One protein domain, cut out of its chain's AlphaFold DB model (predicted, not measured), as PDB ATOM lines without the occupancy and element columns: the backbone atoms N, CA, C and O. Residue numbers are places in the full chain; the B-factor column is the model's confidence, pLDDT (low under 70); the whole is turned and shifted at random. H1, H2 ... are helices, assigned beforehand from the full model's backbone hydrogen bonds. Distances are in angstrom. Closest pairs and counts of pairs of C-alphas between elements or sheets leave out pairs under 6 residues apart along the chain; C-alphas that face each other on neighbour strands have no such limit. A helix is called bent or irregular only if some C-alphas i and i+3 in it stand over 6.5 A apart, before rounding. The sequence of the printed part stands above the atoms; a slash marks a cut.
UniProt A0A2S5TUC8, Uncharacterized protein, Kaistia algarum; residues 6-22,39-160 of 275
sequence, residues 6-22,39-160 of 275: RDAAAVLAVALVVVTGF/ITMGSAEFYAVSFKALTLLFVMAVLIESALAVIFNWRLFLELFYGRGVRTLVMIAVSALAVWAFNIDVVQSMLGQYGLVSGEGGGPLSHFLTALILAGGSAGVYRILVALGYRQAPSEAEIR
ATOM      1  N   ARG A   6     197.239 123.864 133.041       47.38
ATOM      2  CA  ARG A   6     195.823 123.617 132.707       47.38
ATOM      3  C   ARG A   6     195.520 123.722 131.209       47.38
ATOM      4  O   ARG A   6     194.635 123.018 130.743       47.38
ATOM      5  N   ASP A   7     196.308 124.483 130.448       46.31
ATOM      6  CA  ASP A   7     196.077 124.655 129.002       46.31
ATOM      7  C   ASP A   7     196.724 123.540 128.164       46.31
ATOM      8  O   ASP A   7     196.202 123.153 127.119       46.31
ATOM      9  N   ALA A   8     197.817 122.946 128.658       42.72
ATOM     10  CA  ALA A   8     198.425 121.769 128.041       42.72
ATOM     11  C   ALA A   8     197.506 120.542 128.143       42.72
ATOM     12  O   ALA A   8     197.432 119.759 127.202       42.72
ATOM     13  N   ALA A   9     196.758 120.405 129.243       39.41
ATOM     14  CA  ALA A   9     195.874 119.267 129.479       39.41
ATOM     15  C   ALA A   9     194.691 119.206 128.498       39.41
ATOM     16  O   ALA A   9     194.298 118.114 128.101       39.41
ATOM     17  N   ALA A  10     194.156 120.349 128.056       42.28
ATOM     18  CA  ALA A  10     193.053 120.378 127.091       42.28
ATOM     19  C   ALA A  10     193.509 119.989 125.672       42.28
ATOM     20  O   ALA A  10     192.810 119.256 124.975       42.28
ATOM     21  N   VAL A  11     194.710 120.415 125.263       43.00
ATOM     22  CA  VAL A  11     195.308 120.024 123.971       43.00
ATOM     23  C   VAL A  11     195.766 118.562 123.999       43.00
ATOM     24  O   VAL A  11     195.587 117.842 123.017       43.00
ATOM     25  N   LEU A  12     196.283 118.092 125.140       39.50
ATOM     26  CA  LEU A  12     196.630 116.684 125.336       39.50
ATOM     27  C   LEU A  12     195.381 115.792 125.343       39.50
ATOM     28  O   LEU A  12     195.429 114.705 124.787       39.50
ATOM     29  N   ALA A  13     194.258 116.245 125.909       40.47
ATOM     30  CA  ALA A  13     193.017 115.470 125.963       40.47
ATOM     31  C   ALA A  13     192.401 115.244 124.572       40.47
ATOM     32  O   ALA A  13     191.928 114.146 124.294       40.47
ATOM     33  N   VAL A  14     192.472 116.226 123.667       42.47
ATOM     34  CA  VAL A  14     191.998 116.049 122.279       42.47
ATOM     35  C   VAL A  14     192.947 115.151 121.470       42.47
ATOM     36  O   VAL A  14     192.485 114.344 120.670       42.47
ATOM     37  N   ALA A  15     194.262 115.211 121.717       38.06
ATOM     38  CA  ALA A  15     195.229 114.308 121.083       38.06
ATOM     39  C   ALA A  15     195.153 112.863 121.626       38.06
ATOM     40  O   ALA A  15     195.334 111.909 120.872       38.06
ATOM     41  N   LEU A  16     194.847 112.680 122.914       37.09
ATOM     42  CA  LEU A  16     194.803 111.370 123.574       37.09
ATOM     43  C   LEU A  16     193.538 110.566 123.224       37.09
ATOM     44  O   LEU A  16     193.593 109.338 123.154       37.09
ATOM     45  N   VAL A  17     192.418 111.237 122.936       43.00
ATOM     46  CA  VAL A  17     191.184 110.569 122.476       43.00
ATOM     47  C   VAL A  17     191.347 109.986 121.066       43.00
ATOM     48  O   VAL A  17     190.743 108.965 120.761       43.00
ATOM     49  N   VAL A  18     192.230 110.544 120.228       45.09
ATOM     50  CA  VAL A  18     192.527 109.966 118.905       45.09
ATOM     51  C   VAL A  18     193.478 108.765 119.011       45.09
ATOM     52  O   VAL A  18     193.348 107.823 118.242       45.09
ATOM     53  N   VAL A  19     194.397 108.733 119.983       42.03
ATOM     54  CA  VAL A  19     195.398 107.649 120.105       42.03
ATOM     55  C   VAL A  19     194.860 106.410 120.837       42.03
ATOM     56  O   VAL A  19     195.274 105.290 120.544       42.03
ATOM     57  N   THR A  20     193.903 106.561 121.753       43.91
ATOM     58  CA  THR A  20     193.397 105.435 122.569       43.91
ATOM     59  C   THR A  20     192.464 104.470 121.827       43.91
ATOM     60  O   THR A  20     192.197 103.386 122.338       43.91
ATOM     61  N   GLY A  21     192.050 104.784 120.594       42.56
ATOM     62  CA  GLY A  21     191.329 103.853 119.713       42.56
ATOM     63  C   GLY A  21     192.210 102.832 118.973       42.56
ATOM     64  O   GLY A  21     191.675 101.953 118.306       42.56
ATOM     65  N   PHE A  22     193.544 102.927 119.071       47.25
ATOM     66  CA  PHE A  22     194.485 102.106 118.285       47.25
ATOM     67  C   PHE A  22     195.065 100.890 119.029       47.25
ATOM     68  O   PHE A  22     195.878 100.152 118.472       47.25
ATOM     69  N   ILE A  39     198.140  92.255  86.752       51.31
ATOM     70  CA  ILE A  39     197.628  92.108  85.377       51.31
ATOM     71  C   ILE A  39     196.556  93.174  85.067       51.31
ATOM     72  O   ILE A  39     196.377  93.560  83.916       51.31
ATOM     73  N   THR A  40     195.883  93.718  86.087       53.72
ATOM     74  CA  THR A  40     194.899  94.813  85.951       53.72
ATOM     75  C   THR A  40     195.500  96.224  85.888       53.72
ATOM     76  O   THR A  40     194.778  97.170  85.566       53.72
ATOM     77  N   MET A  41     196.803  96.396  86.153       53.03
ATOM     78  CA  MET A  41     197.506  97.668  85.930       53.03
ATOM     79  C   MET A  41     197.565  97.961  84.422       53.03
ATOM     80  O   MET A  41     198.433  97.457  83.716       53.03
ATOM     81  N   GLY A  42     196.627  98.770  83.921       58.47
ATOM     82  CA  GLY A  42     196.601  99.204  82.517       58.47
ATOM     83  C   GLY A  42     195.238  99.147  81.826       58.47
ATOM     84  O   GLY A  42     195.129  99.613  80.692       58.47
ATOM     85  N   SER A  43     194.189  98.616  82.466       72.50
ATOM     86  CA  SER A  43     192.840  98.653  81.884       72.50
ATOM     87  C   SER A  43     192.220 100.056  81.987       72.50
ATOM     88  O   SER A  43     192.474 100.807  82.929       72.50
ATOM     89  N   ALA A  44     191.381 100.436  81.019       75.69
ATOM     90  CA  ALA A  44     190.692 101.732  81.043       75.69
ATOM     91  C   ALA A  44     189.809 101.897  82.298       75.69
ATOM     92  O   ALA A  44     189.739 102.983  82.872       75.69
ATOM     93  N   GLU A  45     189.193 100.807  82.760       75.69
ATOM     94  CA  GLU A  45     188.401 100.775  83.994       75.69
ATOM     95  C   GLU A  45     189.265 101.034  85.232       75.69
ATOM     96  O   GLU A  45     188.895 101.841  86.083       75.69
ATOM     97  N   PHE A  46     190.456 100.434  85.303       71.56
ATOM     98  CA  PHE A  46     191.408 100.657  86.388       71.56
ATOM     99  C   PHE A  46     191.794 102.138  86.525       71.56
ATOM    100  O   PHE A  46     191.776 102.701  87.627       71.56
ATOM    101  N   TYR A  47     192.095 102.794  85.400       78.44
ATOM    102  CA  TYR A  47     192.390 104.225  85.392       78.44
ATOM    103  C   TYR A  47     191.170 105.061  85.775       78.44
ATOM    104  O   TYR A  47     191.307 105.987  86.572       78.44
ATOM    105  N   ALA A  48     189.984 104.727  85.265       80.31
ATOM    106  CA  ALA A  48     188.759 105.463  85.560       80.31
ATOM    107  C   ALA A  48     188.415 105.436  87.057       80.31
ATOM    108  O   ALA A  48     188.077 106.473  87.637       80.31
ATOM    109  N   VAL A  49     188.541 104.277  87.707       75.12
ATOM    110  CA  VAL A  49     188.221 104.147  89.132       75.12
ATOM    111  C   VAL A  49     189.288 104.805  90.012       75.12
ATOM    112  O   VAL A  49     188.938 105.567  90.916       75.12
ATOM    113  N   SER A  50     190.574 104.613  89.704       76.94
ATOM    114  CA  SER A  50     191.673 105.285  90.416       76.94
ATOM    115  C   SER A  50     191.566 106.807  90.294       76.94
ATOM    116  O   SER A  50     191.689 107.530  91.283       76.94
ATOM    117  N   PHE A  51     191.270 107.302  89.092       81.25
ATOM    118  CA  PHE A  51     191.063 108.723  88.837       81.25
ATOM    119  C   PHE A  51     189.857 109.269  89.605       81.25
ATOM    120  O   PHE A  51     189.955 110.336  90.211       81.25
ATOM    121  N   LYS A  52     188.738 108.533  89.651       82.62
ATOM    122  CA  LYS A  52     187.559 108.906  90.446       82.62
ATOM    123  C   LYS A  52     187.891 109.001  91.938       82.62
ATOM    124  O   LYS A  52     187.510 109.983  92.572       82.62
ATOM    125  N   ALA A  53     188.613 108.022  92.486       80.00
ATOM    126  CA  ALA A  53     189.022 107.999  93.892       80.00
ATOM    127  C   ALA A  53     189.942 109.182  94.240       80.00
ATOM    128  O   ALA A  53     189.686 109.906  95.204       80.00
ATOM    129  N   LEU A  54     190.959 109.434  93.410       81.81
ATOM    130  CA  LEU A  54     191.869 110.572  93.567       81.81
ATOM    131  C   LEU A  54     191.146 111.916  93.421       81.81
ATOM    132  O   LEU A  54     191.403 112.835  94.194       81.81
ATOM    133  N   THR A  55     190.213 112.026  92.472       82.56
ATOM    134  CA  THR A  55     189.407 113.239  92.269       82.56
ATOM    135  C   THR A  55     188.522 113.513  93.480       82.56
ATOM    136  O   THR A  55     188.468 114.646  93.950       82.56
ATOM    137  N   LEU A  56     187.863 112.490  94.030       83.06
ATOM    138  CA  LEU A  56     187.035 112.627  95.228       83.06
ATOM    139  C   LEU A  56     187.869 113.077  96.429       83.06
ATOM    140  O   LEU A  56     187.501 114.032  97.110       83.06
ATOM    141  N   LEU A  57     189.012 112.425  96.654       82.44
ATOM    142  CA  LEU A  57     189.951 112.779  97.715       82.44
ATOM    143  C   LEU A  57     190.439 114.226  97.569       82.44
ATOM    144  O   LEU A  57     190.466 114.971  98.545       82.44
ATOM    145  N   PHE A  58     190.783 114.635  96.346       82.81
ATOM    146  CA  PHE A  58     191.217 115.994  96.044       82.81
ATOM    147  C   PHE A  58     190.118 117.020  96.330       82.81
ATOM    148  O   PHE A  58     190.358 117.984  97.056       82.81
ATOM    149  N   VAL A  59     188.906 116.800  95.814       85.62
ATOM    150  CA  VAL A  59     187.763 117.695  96.046       85.62
ATOM    151  C   VAL A  59     187.472 117.814  97.541       85.62
ATOM    152  O   VAL A  59     187.304 118.923  98.043       85.62
ATOM    153  N   MET A  60     187.481 116.699  98.274       86.25
ATOM    154  CA  MET A  60     187.245 116.708  99.716       86.25
ATOM    155  C   MET A  60     188.351 117.455 100.475       86.25
ATOM    156  O   MET A  60     188.053 118.248 101.368       86.25
ATOM    157  N   ALA A  61     189.619 117.253 100.100       86.69
ATOM    158  CA  ALA A  61     190.751 117.939 100.721       86.69
ATOM    159  C   ALA A  61     190.650 119.456 100.524       86.69
ATOM    160  O   ALA A  61     190.817 120.218 101.475       86.69
ATOM    161  N   VAL A  62     190.314 119.896  99.305       85.44
ATOM    162  CA  VAL A  62     190.121 121.315  98.976       85.44
ATOM    163  C   VAL A  62     188.950 121.915  99.754       85.44
ATOM    164  O   VAL A  62     189.074 123.024 100.272       85.44
ATOM    165  N   LEU A  63     187.829 121.199  99.877       88.00
ATOM    166  CA  LEU A  63     186.670 121.670 100.641       88.00
ATOM    167  C   LEU A  63     187.002 121.849 102.126       88.00
ATOM    168  O   LEU A  63     186.699 122.895 102.700       88.00
ATOM    169  N   ILE A  64     187.661 120.862 102.737       87.88
ATOM    170  CA  ILE A  64     188.061 120.921 104.149       87.88
ATOM    171  C   ILE A  64     189.091 122.024 104.374       87.88
ATOM    172  O   ILE A  64     188.950 122.807 105.315       87.88
ATOM    173  N   GLU A  65     190.099 122.135 103.508       86.38
ATOM    174  CA  GLU A  65     191.079 123.212 103.606       86.38
ATOM    175  C   GLU A  65     190.418 124.583 103.456       86.38
ATOM    176  O   GLU A  65     190.719 125.481 104.238       86.38
ATOM    177  N   SER A  66     189.511 124.757 102.491       86.69
ATOM    178  CA  SER A  66     188.795 126.016 102.276       86.69
ATOM    179  C   SER A  66     187.955 126.403 103.496       86.69
ATOM    180  O   SER A  66     188.036 127.541 103.963       86.69
ATOM    181  N   ALA A  67     187.221 125.449 104.074       88.06
ATOM    182  CA  ALA A  67     186.441 125.671 105.287       88.06
ATOM    183  C   ALA A  67     187.338 126.035 106.485       88.06
ATOM    184  O   ALA A  67     187.078 127.003 107.200       88.06
ATOM    185  N   LEU A  68     188.437 125.301 106.684       89.12
ATOM    186  CA  LEU A  68     189.369 125.547 107.785       89.12
ATOM    187  C   LEU A  68     190.228 126.793 107.576       89.12
ATOM    188  O   LEU A  68     190.653 127.401 108.556       89.12
ATOM    189  N   ALA A  69     190.442 127.235 106.337       87.19
ATOM    190  CA  ALA A  69     191.132 128.483 106.046       87.19
ATOM    191  C   ALA A  69     190.407 129.684 106.667       87.19
ATOM    192  O   ALA A  69     191.074 130.609 107.126       87.19
ATOM    193  N   VAL A  70     189.072 129.656 106.759       87.81
ATOM    194  CA  VAL A  70     188.298 130.694 107.465       87.81
ATOM    195  C   VAL A  70     188.697 130.756 108.941       87.81
ATOM    196  O   VAL A  70     188.929 131.837 109.476       87.81
ATOM    197  N   ILE A  71     188.846 129.597 109.585       87.75
ATOM    198  CA  ILE A  71     189.238 129.497 110.995       87.75
ATOM    199  C   ILE A  71     190.715 129.860 111.179       87.75
ATOM    200  O   ILE A  71     191.053 130.598 112.098       87.75
ATOM    201  N   PHE A  72     191.609 129.389 110.311       86.00
ATOM    202  CA  PHE A  72     193.048 129.625 110.452       86.00
ATOM    203  C   PHE A  72     193.473 131.053 110.137       86.00
ATOM    204  O   PHE A  72     194.410 131.555 110.754       86.00
ATOM    205  N   ASN A  73     192.783 131.712 109.207       84.50
ATOM    206  CA  ASN A  73     192.995 133.128 108.921       84.50
ATOM    207  C   ASN A  73     192.207 134.030 109.877       84.50
ATOM    208  O   ASN A  73     192.311 135.255 109.804       84.50
ATOM    209  N   TRP A  74     191.426 133.452 110.795       84.38
ATOM    210  CA  TRP A  74     190.732 134.235 111.797       84.38
ATOM    211  C   TRP A  74     191.738 134.894 112.741       84.38
ATOM    212  O   TRP A  74     192.626 134.247 113.299       84.38
ATOM    213  N   ARG A  75     191.563 136.198 112.969       81.38
ATOM    214  CA  ARG A  75     192.450 137.012 113.809       81.38
ATOM    215  C   ARG A  75     192.663 136.422 115.207       81.38
ATOM    216  O   ARG A  75     193.772 136.486 115.724       81.38
ATOM    217  N   LEU A  76     191.631 135.815 115.798       81.69
ATOM    218  CA  LEU A  76     191.737 135.169 117.109       81.69
ATOM    219  C   LEU A  76     192.640 133.931 117.076       81.69
ATOM    220  O   LEU A  76     193.451 133.730 117.979       81.69
ATOM    221  N   PHE A  77     192.514 133.116 116.028       83.56
ATOM    222  CA  PHE A  77     193.338 131.926 115.857       83.56
ATOM    223  C   PHE A  77     194.808 132.305 115.666       83.56
ATOM    224  O   PHE A  77     195.681 131.733 116.319       83.56
ATOM    225  N   LEU A  78     195.077 133.310 114.828       81.94
ATOM    226  CA  LEU A  78     196.425 133.833 114.631       81.94
ATOM    227  C   LEU A  78     197.004 134.344 115.956       81.94
ATOM    228  O   LEU A  78     198.073 133.908 116.352       81.94
ATOM    229  N   GLU A  79     196.296 135.181 116.706       78.75
ATOM    230  CA  GLU A  79     196.836 135.742 117.954       78.75
ATOM    231  C   GLU A  79     197.175 134.671 119.017       78.75
ATOM    232  O   GLU A  79     198.166 134.797 119.737       78.75
ATOM    233  N   LEU A  80     196.396 133.587 119.104       79.31
ATOM    234  CA  LEU A  80     196.592 132.531 120.108       79.31
ATOM    235  C   LEU A  80     197.584 131.440 119.681       79.31
ATOM    236  O   LEU A  80     198.285 130.867 120.524       79.31
ATOM    237  N   PHE A  81     197.630 131.114 118.391       80.88
ATOM    238  CA  PHE A  81     198.332 129.933 117.884       80.88
ATOM    239  C   PHE A  81     199.422 130.249 116.859       80.88
ATOM    240  O   PHE A  81     200.035 129.322 116.328       80.88
ATOM    241  N   TYR A  82     199.722 131.524 116.594       69.44
ATOM    242  CA  TYR A  82     200.801 131.885 115.678       69.44
ATOM    243  C   TYR A  82     202.144 131.280 116.101       69.44
ATOM    244  O   TYR A  82     202.533 131.336 117.267       69.44
ATOM    245  N   GLY A  83     202.856 130.698 115.135       67.19
ATOM    246  CA  GLY A  83     204.142 130.033 115.363       67.19
ATOM    247  C   GLY A  83     204.040 128.690 116.093       67.19
ATOM    248  O   GLY A  83     205.059 128.048 116.328       67.19
ATOM    249  N   ARG A  84     202.829 128.235 116.437       75.00
ATOM    250  CA  ARG A  84     202.581 126.916 117.025       75.00
ATOM    251  C   ARG A  84     202.068 125.981 115.930       75.00
ATOM    252  O   ARG A  84     201.216 126.363 115.132       75.00
ATOM    253  N   GLY A  85     202.526 124.728 115.913       78.12
ATOM    254  CA  GLY A  85     202.102 123.694 114.949       78.12
ATOM    255  C   GLY A  85     200.636 123.239 115.069       78.12
ATOM    256  O   GLY A  85     200.283 122.157 114.609       78.12
ATOM    257  N   VAL A  86     199.769 124.038 115.697       85.75
ATOM    258  CA  VAL A  86     198.375 123.697 116.019       85.75
ATOM    259  C   VAL A  86     197.511 123.605 114.766       85.75
ATOM    260  O   VAL A  86     196.612 122.774 114.719       85.75
ATOM    261  N   ARG A  87     197.814 124.387 113.721       84.94
ATOM    262  CA  ARG A  87     197.096 124.324 112.438       84.94
ATOM    263  C   ARG A  87     197.056 122.898 111.881       84.94
ATOM    264  O   ARG A  87     195.990 122.403 111.531       84.94
ATOM    265  N   THR A  88     198.209 122.233 111.848       85.88
ATOM    266  CA  THR A  88     198.334 120.862 111.339       85.88
ATOM    267  C   THR A  88     197.555 119.874 112.201       85.88
ATOM    268  O   THR A  88     196.855 119.020 111.670       85.88
ATOM    269  N   LEU A  89     197.612 120.019 113.527       88.31
ATOM    270  CA  LEU A  89     196.865 119.152 114.443       88.31
ATOM    271  C   LEU A  89     195.350 119.290 114.256       88.31
ATOM    272  O   LEU A  89     194.648 118.284 114.205       88.31
ATOM    273  N   VAL A  90     194.852 120.520 114.094       88.44
ATOM    274  CA  VAL A  90     193.428 120.778 113.830       88.44
ATOM    275  C   VAL A  90     193.007 120.197 112.479       88.44
ATOM    276  O   VAL A  90     191.962 119.557 112.409       88.44
ATOM    277  N   MET A  91     193.825 120.344 111.427       89.56
ATOM    278  CA  MET A  91     193.561 119.717 110.119       89.56
ATOM    279  C   MET A  91     193.426 118.197 110.235       89.56
ATOM    280  O   MET A  91     192.474 117.631 109.702       89.56
ATOM    281  N   ILE A  92     194.354 117.542 110.942       90.25
ATOM    282  CA  ILE A  92     194.331 116.087 111.143       90.25
ATOM    283  C   ILE A  92     193.080 115.680 111.922       90.25
ATOM    284  O   ILE A  92     192.377 114.771 111.494       90.25
ATOM    285  N   ALA A  93     192.763 116.372 113.019       90.50
ATOM    286  CA  ALA A  93     191.598 116.058 113.843       90.50
ATOM    287  C   ALA A  93     190.279 116.199 113.068       90.50
ATOM    288  O   ALA A  93     189.434 115.308 113.118       90.50
ATOM    289  N   VAL A  94     190.110 117.287 112.311       90.62
ATOM    290  CA  VAL A  94     188.896 117.525 111.513       90.62
ATOM    291  C   VAL A  94     188.801 116.549 110.342       90.62
ATOM    292  O   VAL A  94     187.718 116.047 110.058       90.62
ATOM    293  N   SER A  95     189.924 116.222 109.699       90.25
ATOM    294  CA  SER A  95     189.950 115.231 108.616       90.25
ATOM    295  C   SER A  95     189.638 113.826 109.124       90.25
ATOM    296  O   SER A  95     188.879 113.104 108.487       90.25
ATOM    297  N   ALA A  96     190.159 113.451 110.297       89.94
ATOM    298  CA  ALA A  96     189.834 112.186 110.952       89.94
ATOM    299  C   ALA A  96     188.355 112.118 111.346       89.94
ATOM    300  O   ALA A  96     187.705 111.102 111.108       89.94
ATOM    301  N   LEU A  97     187.803 113.215 111.876       91.25
ATOM    302  CA  LEU A  97     186.379 113.314 112.181       91.25
ATOM    303  C   LEU A  97     185.519 113.177 110.918       91.25
ATOM    304  O   LEU A  97     184.516 112.476 110.955       91.25
ATOM    305  N   ALA A  98     185.907 113.809 109.807       87.62
ATOM    306  CA  ALA A  98     185.189 113.702 108.540       87.62
ATOM    307  C   ALA A  98     185.227 112.268 107.990       87.62
ATOM    308  O   ALA A  98     184.191 111.725 107.613       87.62
ATOM    309  N   VAL A  99     186.401 111.632 108.000       89.31
ATOM    310  CA  VAL A  99     186.559 110.226 107.609       89.31
ATOM    311  C   VAL A  99     185.664 109.319 108.446       89.31
ATOM    312  O   VAL A  99     184.944 108.500 107.884       89.31
ATOM    313  N   TRP A 100     185.654 109.505 109.766       87.62
ATOM    314  CA  TRP A 100     184.828 108.716 110.672       87.62
ATOM    315  C   TRP A 100     183.325 108.969 110.479       87.62
ATOM    316  O   TRP A 100     182.555 108.020 110.361       87.62
ATOM    317  N   ALA A 101     182.897 110.231 110.393       86.31
ATOM    318  CA  ALA A 101     181.484 110.603 110.298       86.31
ATOM    319  C   ALA A 101     180.832 110.180 108.972       86.31
ATOM    320  O   ALA A 101     179.643 109.873 108.940       86.31
ATOM    321  N   PHE A 102     181.603 110.169 107.883       85.62
ATOM    322  CA  PHE A 102     181.119 109.823 106.546       85.62
ATOM    323  C   PHE A 102     181.589 108.445 106.065       85.62
ATOM    324  O   PHE A 102     181.300 108.074 104.929       85.62
ATOM    325  N   ASN A 103     182.304 107.694 106.912       84.56
ATOM    326  CA  ASN A 103     182.899 106.393 106.596       84.56
ATOM    327  C   ASN A 103     183.719 106.415 105.286       84.56
ATOM    328  O   ASN A 103     183.591 105.545 104.423       84.56
ATOM    329  N   ILE A 104     184.511 107.479 105.099       83.38
ATOM    330  CA  ILE A 104     185.298 107.699 103.879       83.38
ATOM    331  C   ILE A 104     186.617 106.940 104.005       83.38
ATOM    332  O   ILE A 104     187.543 107.416 104.659       83.38
ATOM    333  N   ASP A 105     186.741 105.807 103.317       86.00
ATOM    334  CA  ASP A 105     188.002 105.066 103.234       86.00
ATOM    335  C   ASP A 105     188.478 104.901 101.789       86.00
ATOM    336  O   ASP A 105     188.251 103.890 101.116       86.00
ATOM    337  N   VAL A 106     189.144 105.944 101.292       83.88
ATOM    338  CA  VAL A 106     189.694 105.955  99.931       83.88
ATOM    339  C   VAL A 106     190.846 104.959  99.818       83.88
ATOM    340  O   VAL A 106     190.960 104.274  98.804       83.88
ATOM    341  N   VAL A 107     191.675 104.838 100.860       84.75
ATOM    342  CA  VAL A 107     192.822 103.921 100.870       84.75
ATOM    343  C   VAL A 107     192.348 102.472 100.797       84.75
ATOM    344  O   VAL A 107     192.832 101.733  99.942       84.75
ATOM    345  N   GLN A 108     191.362 102.072 101.605       83.62
ATOM    346  CA  GLN A 108     190.782 100.728 101.529       83.62
ATOM    347  C   GLN A 108     190.107 100.483 100.180       83.62
ATOM    348  O   GLN A 108     190.316  99.430  99.584       83.62
ATOM    349  N   SER A 109     189.333 101.447  99.666       80.06
ATOM    350  CA  SER A 109     188.696 101.308  98.351       80.06
ATOM    351  C   SER A 109     189.725 101.089  97.244       80.06
ATOM    352  O   SER A 109     189.466 100.312  96.328       80.06
ATOM    353  N   MET A 110     190.875 101.762  97.307       77.06
ATOM    354  CA  MET A 110     191.959 101.558  96.352       77.06
ATOM    355  C   MET A 110     192.597 100.181  96.560       77.06
ATOM    356  O   MET A 110     192.620  99.376  95.636       77.06
ATOM    357  N   LEU A 111     193.060  99.866  97.772       79.75
ATOM    358  CA  LEU A 111     193.745  98.603  98.079       79.75
ATOM    359  C   LEU A 111     192.886  97.359  97.807       79.75
ATOM    360  O   LEU A 111     193.407  96.353  97.324       79.75
ATOM    361  N   GLY A 112     191.580  97.436  98.066       77.81
ATOM    362  CA  GLY A 112     190.627  96.378  97.737       77.81
ATOM    363  C   GLY A 112     190.517  96.141  96.233       77.81
ATOM    364  O   GLY A 112     190.516  94.999  95.784       77.81
ATOM    365  N   GLN A 113     190.525  97.206  95.428       74.19
ATOM    366  CA  GLN A 113     190.535  97.094  93.964       74.19
ATOM    367  C   GLN A 113     191.867  96.583  93.415       74.19
ATOM    368  O   GLN A 113     191.889  95.887  92.404       74.19
ATOM    369  N   TYR A 114     192.974  96.872  94.101       70.50
ATOM    370  CA  TYR A 114     194.275  96.268  93.811       70.50
ATOM    371  C   TYR A 114     194.359  94.793  94.236       70.50
ATOM    372  O   TYR A 114     195.400  94.176  94.042       70.50
ATOM    373  N   GLY A 115     193.317  94.216  94.850       70.75
ATOM    374  CA  GLY A 115     193.351  92.853  95.388       70.75
ATOM    375  C   GLY A 115     194.342  92.671  96.545       70.75
ATOM    376  O   GLY A 115     194.638  91.541  96.922       70.75
ATOM    377  N   LEU A 116     194.869  93.767  97.101       70.62
ATOM    378  CA  LEU A 116     195.840  93.759  98.200       70.62
ATOM    379  C   LEU A 116     195.169  93.501  99.550       70.62
ATOM    380  O   LEU A 116     195.825  93.067 100.492       70.62
ATOM    381  N   VAL A 117     193.870  93.785  99.655       71.62
ATOM    382  CA  VAL A 117     193.091  93.601 100.880       71.62
ATOM    383  C   VAL A 117     191.743  92.992 100.511       71.62
ATOM    384  O   VAL A 117     191.078  93.455  99.589       71.62
ATOM    385  N   SER A 118     191.344  91.939 101.220       57.81
ATOM    386  CA  SER A 118     190.061  91.255 101.023       57.81
ATOM    387  C   SER A 118     189.152  91.548 102.219       57.81
ATOM    388  O   SER A 118     189.432  91.086 103.321       57.81
ATOM    389  N   GLY A 119     188.095  92.341 102.026       60.44
ATOM    390  CA  GLY A 119     187.106  92.642 103.070       60.44
ATOM    391  C   GLY A 119     186.379  93.978 102.877       60.44
ATOM    392  O   GLY A 119     186.982  94.965 102.461       60.44
ATOM    393  N   GLU A 120     185.084  94.008 103.214       56.88
ATOM    394  CA  GLU A 120     184.182  95.170 103.067       56.88
ATOM    395  C   GLU A 120     184.312  96.229 104.184       56.88
ATOM    396  O   GLU A 120     183.529  97.173 104.244       56.88
ATOM    397  N   GLY A 121     185.310  96.119 105.063       59.81
ATOM    398  CA  GLY A 121     185.532  97.060 106.162       59.81
ATOM    399  C   GLY A 121     186.942  97.633 106.145       59.81
ATOM    400  O   GLY A 121     187.914  96.888 106.255       59.81
ATOM    401  N   GLY A 122     187.050  98.956 106.034       65.00
ATOM    402  CA  GLY A 122     188.297  99.680 106.260       65.00
ATOM    403  C   GLY A 122     188.782  99.516 107.697       65.00
ATOM    404  O   GLY A 122     188.022  99.712 108.648       65.00
ATOM    405  N   GLY A 123     190.049  99.140 107.869       80.00
ATOM    406  CA  GLY A 123     190.669  99.067 109.186       80.00
ATOM    407  C   GLY A 123     190.908 100.464 109.785       80.00
ATOM    408  O   GLY A 123     190.944 101.464 109.067       80.00
ATOM    409  N   PRO A 124     191.160 100.577 111.101       82.88
ATOM    410  CA  PRO A 124     191.508 101.858 111.730       82.88
ATOM    411  C   PRO A 124     192.701 102.558 111.059       82.88
ATOM    412  O   PRO A 124     192.768 103.785 111.000       82.88
ATOM    413  N   LEU A 125     193.635 101.772 110.513       84.19
ATOM    414  CA  LEU A 125     194.807 102.269 109.804       84.19
ATOM    415  C   LEU A 125     194.463 102.922 108.456       84.19
ATOM    416  O   LEU A 125     195.006 103.979 108.152       84.19
ATOM    417  N   SER A 126     193.575 102.337 107.648       85.88
ATOM    418  CA  SER A 126     193.213 102.880 106.330       85.88
ATOM    419  C   SER A 126     192.380 104.160 106.459       85.88
ATOM    420  O   SER A 126     192.650 105.141 105.760       85.88
ATOM    421  N   HIS A 127     191.499 104.228 107.462       87.56
ATOM    422  CA  HIS A 127     190.839 105.471 107.867       87.56
ATOM    423  C   HIS A 127     191.841 106.544 108.308       87.56
ATOM    424  O   HIS A 127     191.764 107.692 107.866       87.56
ATOM    425  N   PHE A 128     192.821 106.184 109.141       87.81
ATOM    426  CA  PHE A 128     193.849 107.120 109.590       87.81
ATOM    427  C   PHE A 128     194.703 107.647 108.428       87.81
ATOM    428  O   PHE A 128     194.937 108.850 108.326       87.81
ATOM    429  N   LEU A 129     195.120 106.771 107.512       87.56
ATOM    430  CA  LEU A 129     195.866 107.160 106.316       87.56
ATOM    431  C   LEU A 129     195.034 108.062 105.402       87.56
ATOM    432  O   LEU A 129     195.528 109.101 104.967       87.56
ATOM    433  N   THR A 130     193.762 107.725 105.168       88.06
ATOM    434  CA  THR A 130     192.837 108.576 104.406       88.06
ATOM    435  C   THR A 130     192.709 109.956 105.056       88.06
ATOM    436  O   THR A 130     192.802 110.969 104.363       88.06
ATOM    437  N   ALA A 131     192.597 110.025 106.385       89.88
ATOM    438  CA  ALA A 131     192.526 111.281 107.126       89.88
ATOM    439  C   ALA A 131     193.812 112.114 107.017       89.88
ATOM    440  O   ALA A 131     193.736 113.330 106.858       89.88
ATOM    441  N   LEU A 132     194.992 111.487 107.066       88.25
ATOM    442  CA  LEU A 132     196.270 112.179 106.876       88.25
ATOM    443  C   LEU A 132     196.422 112.726 105.456       88.25
ATOM    444  O   LEU A 132     196.868 113.860 105.276       88.25
ATOM    445  N   ILE A 133     196.032 111.939 104.452       86.75
ATOM    446  CA  ILE A 133     196.055 112.372 103.054       86.75
ATOM    447  C   ILE A 133     195.093 113.547 102.859       86.75
ATOM    448  O   ILE A 133     195.452 114.533 102.222       86.75
ATOM    449  N   LEU A 134     193.908 113.488 103.461       87.31
ATOM    450  CA  LEU A 134     192.925 114.563 103.414       87.31
ATOM    451  C   LEU A 134     193.419 115.834 104.128       87.31
ATOM    452  O   LEU A 134     193.277 116.935 103.601       87.31
ATOM    453  N   ALA A 135     194.082 115.676 105.277       86.44
ATOM    454  CA  ALA A 135     194.645 116.772 106.063       86.44
ATOM    455  C   ALA A 135     195.859 117.448 105.402       86.44
ATOM    456  O   ALA A 135     196.102 118.633 105.635       86.44
ATOM    457  N   GLY A 136     196.651 116.698 104.627       77.38
ATOM    458  CA  GLY A 136     197.901 117.164 104.013       77.38
ATOM    459  C   GLY A 136     197.848 117.392 102.498       77.38
ATOM    460  O   GLY A 136     198.778 117.981 101.941       77.38
ATOM    461  N   GLY A 137     196.793 116.935 101.820       69.00
ATOM    462  CA  GLY A 137     196.754 116.791 100.359       69.00
ATOM    463  C   GLY A 137     196.865 118.103  99.586       69.00
ATOM    464  O   GLY A 137     197.479 118.155  98.518       69.00
ATOM    465  N   SER A 138     196.358 119.200 100.139       65.06
ATOM    466  CA  SER A 138     196.387 120.496  99.464       65.06
ATOM    467  C   SER A 138     197.765 121.155  99.438       65.06
ATOM    468  O   SER A 138     198.074 121.887  98.499       65.06
ATOM    469  N   ALA A 139     198.632 120.877 100.418       64.62
ATOM    470  CA  ALA A 139     199.980 121.437 100.463       64.62
ATOM    471  C   ALA A 139     200.840 120.919  99.299       64.62
ATOM    472  O   ALA A 139     201.702 121.643  98.803       64.62
ATOM    473  N   GLY A 140     200.585 119.691  98.833       64.94
ATOM    474  CA  GLY A 140     201.213 119.126  97.638       64.94
ATOM    475  C   GLY A 140     200.794 119.863  96.367       64.94
ATOM    476  O   GLY A 140     201.647 120.310  95.606       64.94
ATOM    477  N   VAL A 141     199.490 120.081  96.177       65.19
ATOM    478  CA  VAL A 141     198.962 120.820  95.016       65.19
ATOM    479  C   VAL A 141     199.375 122.286  95.055       65.19
ATOM    480  O   VAL A 141     199.800 122.832  94.044       65.19
ATOM    481  N   TYR A 142     199.344 122.915  96.228       69.06
ATOM    482  CA  TYR A 142     199.872 124.259  96.429       69.06
ATOM    483  C   TYR A 142     201.344 124.351  96.011       69.06
ATOM    484  O   TYR A 142     201.709 125.260  95.271       69.06
ATOM    485  N   ARG A 143     202.186 123.389  96.417       71.25
ATOM    486  CA  ARG A 143     203.598 123.328  96.003       71.25
ATOM    487  C   ARG A 143     203.752 123.130  94.500       71.25
ATOM    488  O   ARG A 143     204.625 123.762  93.924       71.25
ATOM    489  N   ILE A 144     202.906 122.315  93.872       73.44
ATOM    490  CA  ILE A 144     202.890 122.144  92.413       73.44
ATOM    491  C   ILE A 144     202.517 123.462  91.728       73.44
ATOM    492  O   ILE A 144     203.232 123.905  90.840       73.44
ATOM    493  N   LEU A 145     201.457 124.144  92.168       74.56
ATOM    494  CA  LEU A 145     201.030 125.425  91.593       74.56
ATOM    495  C   LEU A 145     202.068 126.540  91.795       74.56
ATOM    496  O   LEU A 145     202.239 127.374  90.909       74.56
ATOM    497  N   VAL A 146     202.778 126.539  92.928       77.62
ATOM    498  CA  VAL A 146     203.916 127.439  93.173       77.62
ATOM    499  C   VAL A 146     205.104 127.080  92.273       77.62
ATOM    500  O   VAL A 146     205.671 127.965  91.643       77.62
ATOM    501  N   ALA A 147     205.455 125.796  92.155       77.25
ATOM    502  CA  ALA A 147     206.555 125.324  91.307       77.25
ATOM    503  C   ALA A 147     206.307 125.580  89.811       77.25
ATOM    504  O   ALA A 147     207.243 125.874  89.075       77.25
ATOM    505  N   LEU A 148     205.049 125.510  89.373       82.12
ATOM    506  CA  LEU A 148     204.626 125.825  88.008       82.12
ATOM    507  C   LEU A 148     204.477 127.338  87.753       82.12
ATOM    508  O   LEU A 148     204.143 127.735  86.642       82.12
ATOM    509  N   GLY A 149     204.691 128.190  88.761       83.56
ATOM    510  CA  GLY A 149     204.609 129.647  88.622       83.56
ATOM    511  C   GLY A 149     203.187 130.218  88.564       83.56
ATOM    512  O   GLY A 149     203.026 131.424  88.401       83.56
ATOM    513  N   TYR A 150     202.149 129.396  88.746       81.62
ATOM    514  CA  TYR A 150     200.751 129.847  88.782       81.62
ATOM    515  C   TYR A 150     200.369 130.535  90.098       81.62
ATOM    516  O   TYR A 150     199.316 131.168  90.184       81.62
ATOM    517  N   ARG A 151     201.199 130.410  91.142       70.69
ATOM    518  CA  ARG A 151     200.971 131.033  92.447       70.69
ATOM    519  C   ARG A 151     202.280 131.537  93.043       70.69
ATOM    520  O   ARG A 151     203.283 130.833  93.027       70.69
ATOM    521  N   GLN A 152     202.259 132.736  93.611       75.38
ATOM    522  CA  GLN A 152     203.390 133.253  94.379       75.38
ATOM    523  C   GLN A 152     203.317 132.727  95.813       75.38
ATOM    524  O   GLN A 152     202.238 132.674  96.410       75.38
ATOM    525  N   ALA A 153     204.460 132.324  96.369       69.25
ATOM    526  CA  ALA A 153     204.542 132.067  97.798       69.25
ATOM    527  C   ALA A 153     204.351 133.401  98.541       69.25
ATOM    528  O   ALA A 153     204.983 134.385  98.154       69.25
ATOM    529  N   PRO A 154     203.495 133.466  99.577       63.16
ATOM    530  CA  PRO A 154     203.309 134.696 100.326       63.16
ATOM    531  C   PRO A 154     204.645 135.111 100.941       63.16
ATOM    532  O   PRO A 154     205.333 134.299 101.567       63.16
ATOM    533  N   SER A 155     205.027 136.368 100.728       56.88
ATOM    534  CA  SER A 155     206.281 136.891 101.262       56.88
ATOM    535  C   SER A 155     206.150 137.115 102.773       56.88
ATOM    536  O   SER A 155     205.125 137.593 103.261       56.88
ATOM    537  N   GLU A 156     207.185 136.784 103.552       52.69
ATOM    538  CA  GLU A 156     207.157 136.990 105.012       52.69
ATOM    539  C   GLU A 156     206.929 138.462 105.402       52.69
ATOM    540  O   GLU A 156     206.353 138.744 106.453       52.69
ATOM    541  N   ALA A 157     207.356 139.392 104.543       52.44
ATOM    542  CA  ALA A 157     207.191 140.830 104.723       52.44
ATOM    543  C   ALA A 157     205.731 141.296 104.568       52.44
ATOM    544  O   ALA A 157     205.328 142.262 105.213       52.44
ATOM    545  N   GLU A 158     204.935 140.600 103.756       55.75
ATOM    546  CA  GLU A 158     203.514 140.895 103.537       55.75
ATOM    547  C   GLU A 158     202.638 140.363 104.678       55.75
ATOM    548  O   GLU A 158     201.639 140.978 105.047       55.75
ATOM    549  N   ILE A 159     203.048 139.252 105.304       56.84
ATOM    550  CA  ILE A 159     202.312 138.641 106.419       56.84
ATOM    551  C   ILE A 159     202.492 139.448 107.713       56.84
ATOM    552  O   ILE A 159     201.563 139.534 108.521       56.84
ATOM    553  N   ARG A 160     203.676 140.038 107.936       63.91
ATOM    554  CA  ARG A 160     203.936 140.935 109.072       63.91
ATOM    555  C   ARG A 160     204.922 142.029 108.677       63.91
ATOM    556  O   ARG A 160     206.104 141.717 108.508       63.91
TER     557      ARG A 160
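This is residues 6 to 22 and 39 to 160 of the 275 residues of an uncharacterized protein of Kaistia algarum (UniProt A0A2S5TUC8). A long helix, H2, makes the longest piece of a flat, loosely packed all-helix domain; H4 starts near the last residues of H2 and slants away from it at a steep tilt of 51 degrees, the short H5 runs back side by side with residues 50 to 57 of H2, and the bent helix H6 crosses H2, its arm H6a packed on H4 and H5 and its arm H6b running on past H2. H1 lies beyond H4 as a detached piece before a cut, H3 sits at the turn between H2 and H4, and residues 154 to 160, with H7, stick out. The printed part has 139 residues with seven named helices, H1 to H7 along the chain, and no named strand. It is loose, with a radius of gyration of the C-alphas of 17.9 A, and spans 54 by 43 by 18 A.

Find C-alpha 44 at (190.692, 101.732, 81.043); from there H2, residues 44 to 72, runs 40.6 A to C-alpha 72 at (193.048, 129.625, 110.452). H3 is residues 75 to 81, H4 is 86 to 102 and 24.1 A long, and H5 is 106 to 113. H6, residues 124 to 147, was assigned as one helix by its hydrogen bonds but is bent: C-alphas 135 and 138 are 7.8 A apart. Its arms are H6a, 124 to 135, 16.3 A, and H6b, 138 to 147, 13.9 A, at a steep tilt of 39 degrees. H7 is residues 156 to 159. H1, residues 6 to 22, begins at C-alpha 6, (195.823, 123.617, 132.707), is 25.9 A long and has a kink of 36 degrees near residue 15.

Begin at the C-alphas of Ala 61 and Leu 134, 4.8 A apart, the closest of H2 and H6a, which touch at a steep tilt of 64 degrees. H6b touches H2 about perpendicular, at 85 degrees, closest at Ala 61 and Ser 138, 6.3 A between C-alphas. H5 touches H2 at a shallow tilt of 9 degrees, opposite ways, with C-alphas 53 and 106 at 6.4 A. H4 touches H6a at a steep tilt of 54 degrees, C-alphas 96 and 131 at 4.8 A. H3 is close to H2 but not clearly touching, C-alphas 71 and 77 at 6.8 A; so is H1 to H4, C-alphas 18 and 93 at 8.0 A. H7 touches no helix. Every O i to N i+4 pair is within hydrogen-bond range in H3, H4, H5, H6a and H6b, against 8 of 13 in H1 and 23 of 25 in H2; H7 is too short for such a pair.

The C-alphas farthest apart, those of Arg 6 and Ile 39, are 56.9 A apart. Residues 23 to 38 are not printed, and C-alphas 22 and 39 are 34.5 A apart across this cut. Of the links printed whole, none is long. The mean pLDDT of the printed part is 73.8; residues 6 to 22 and 153 to 160 are among those under 70.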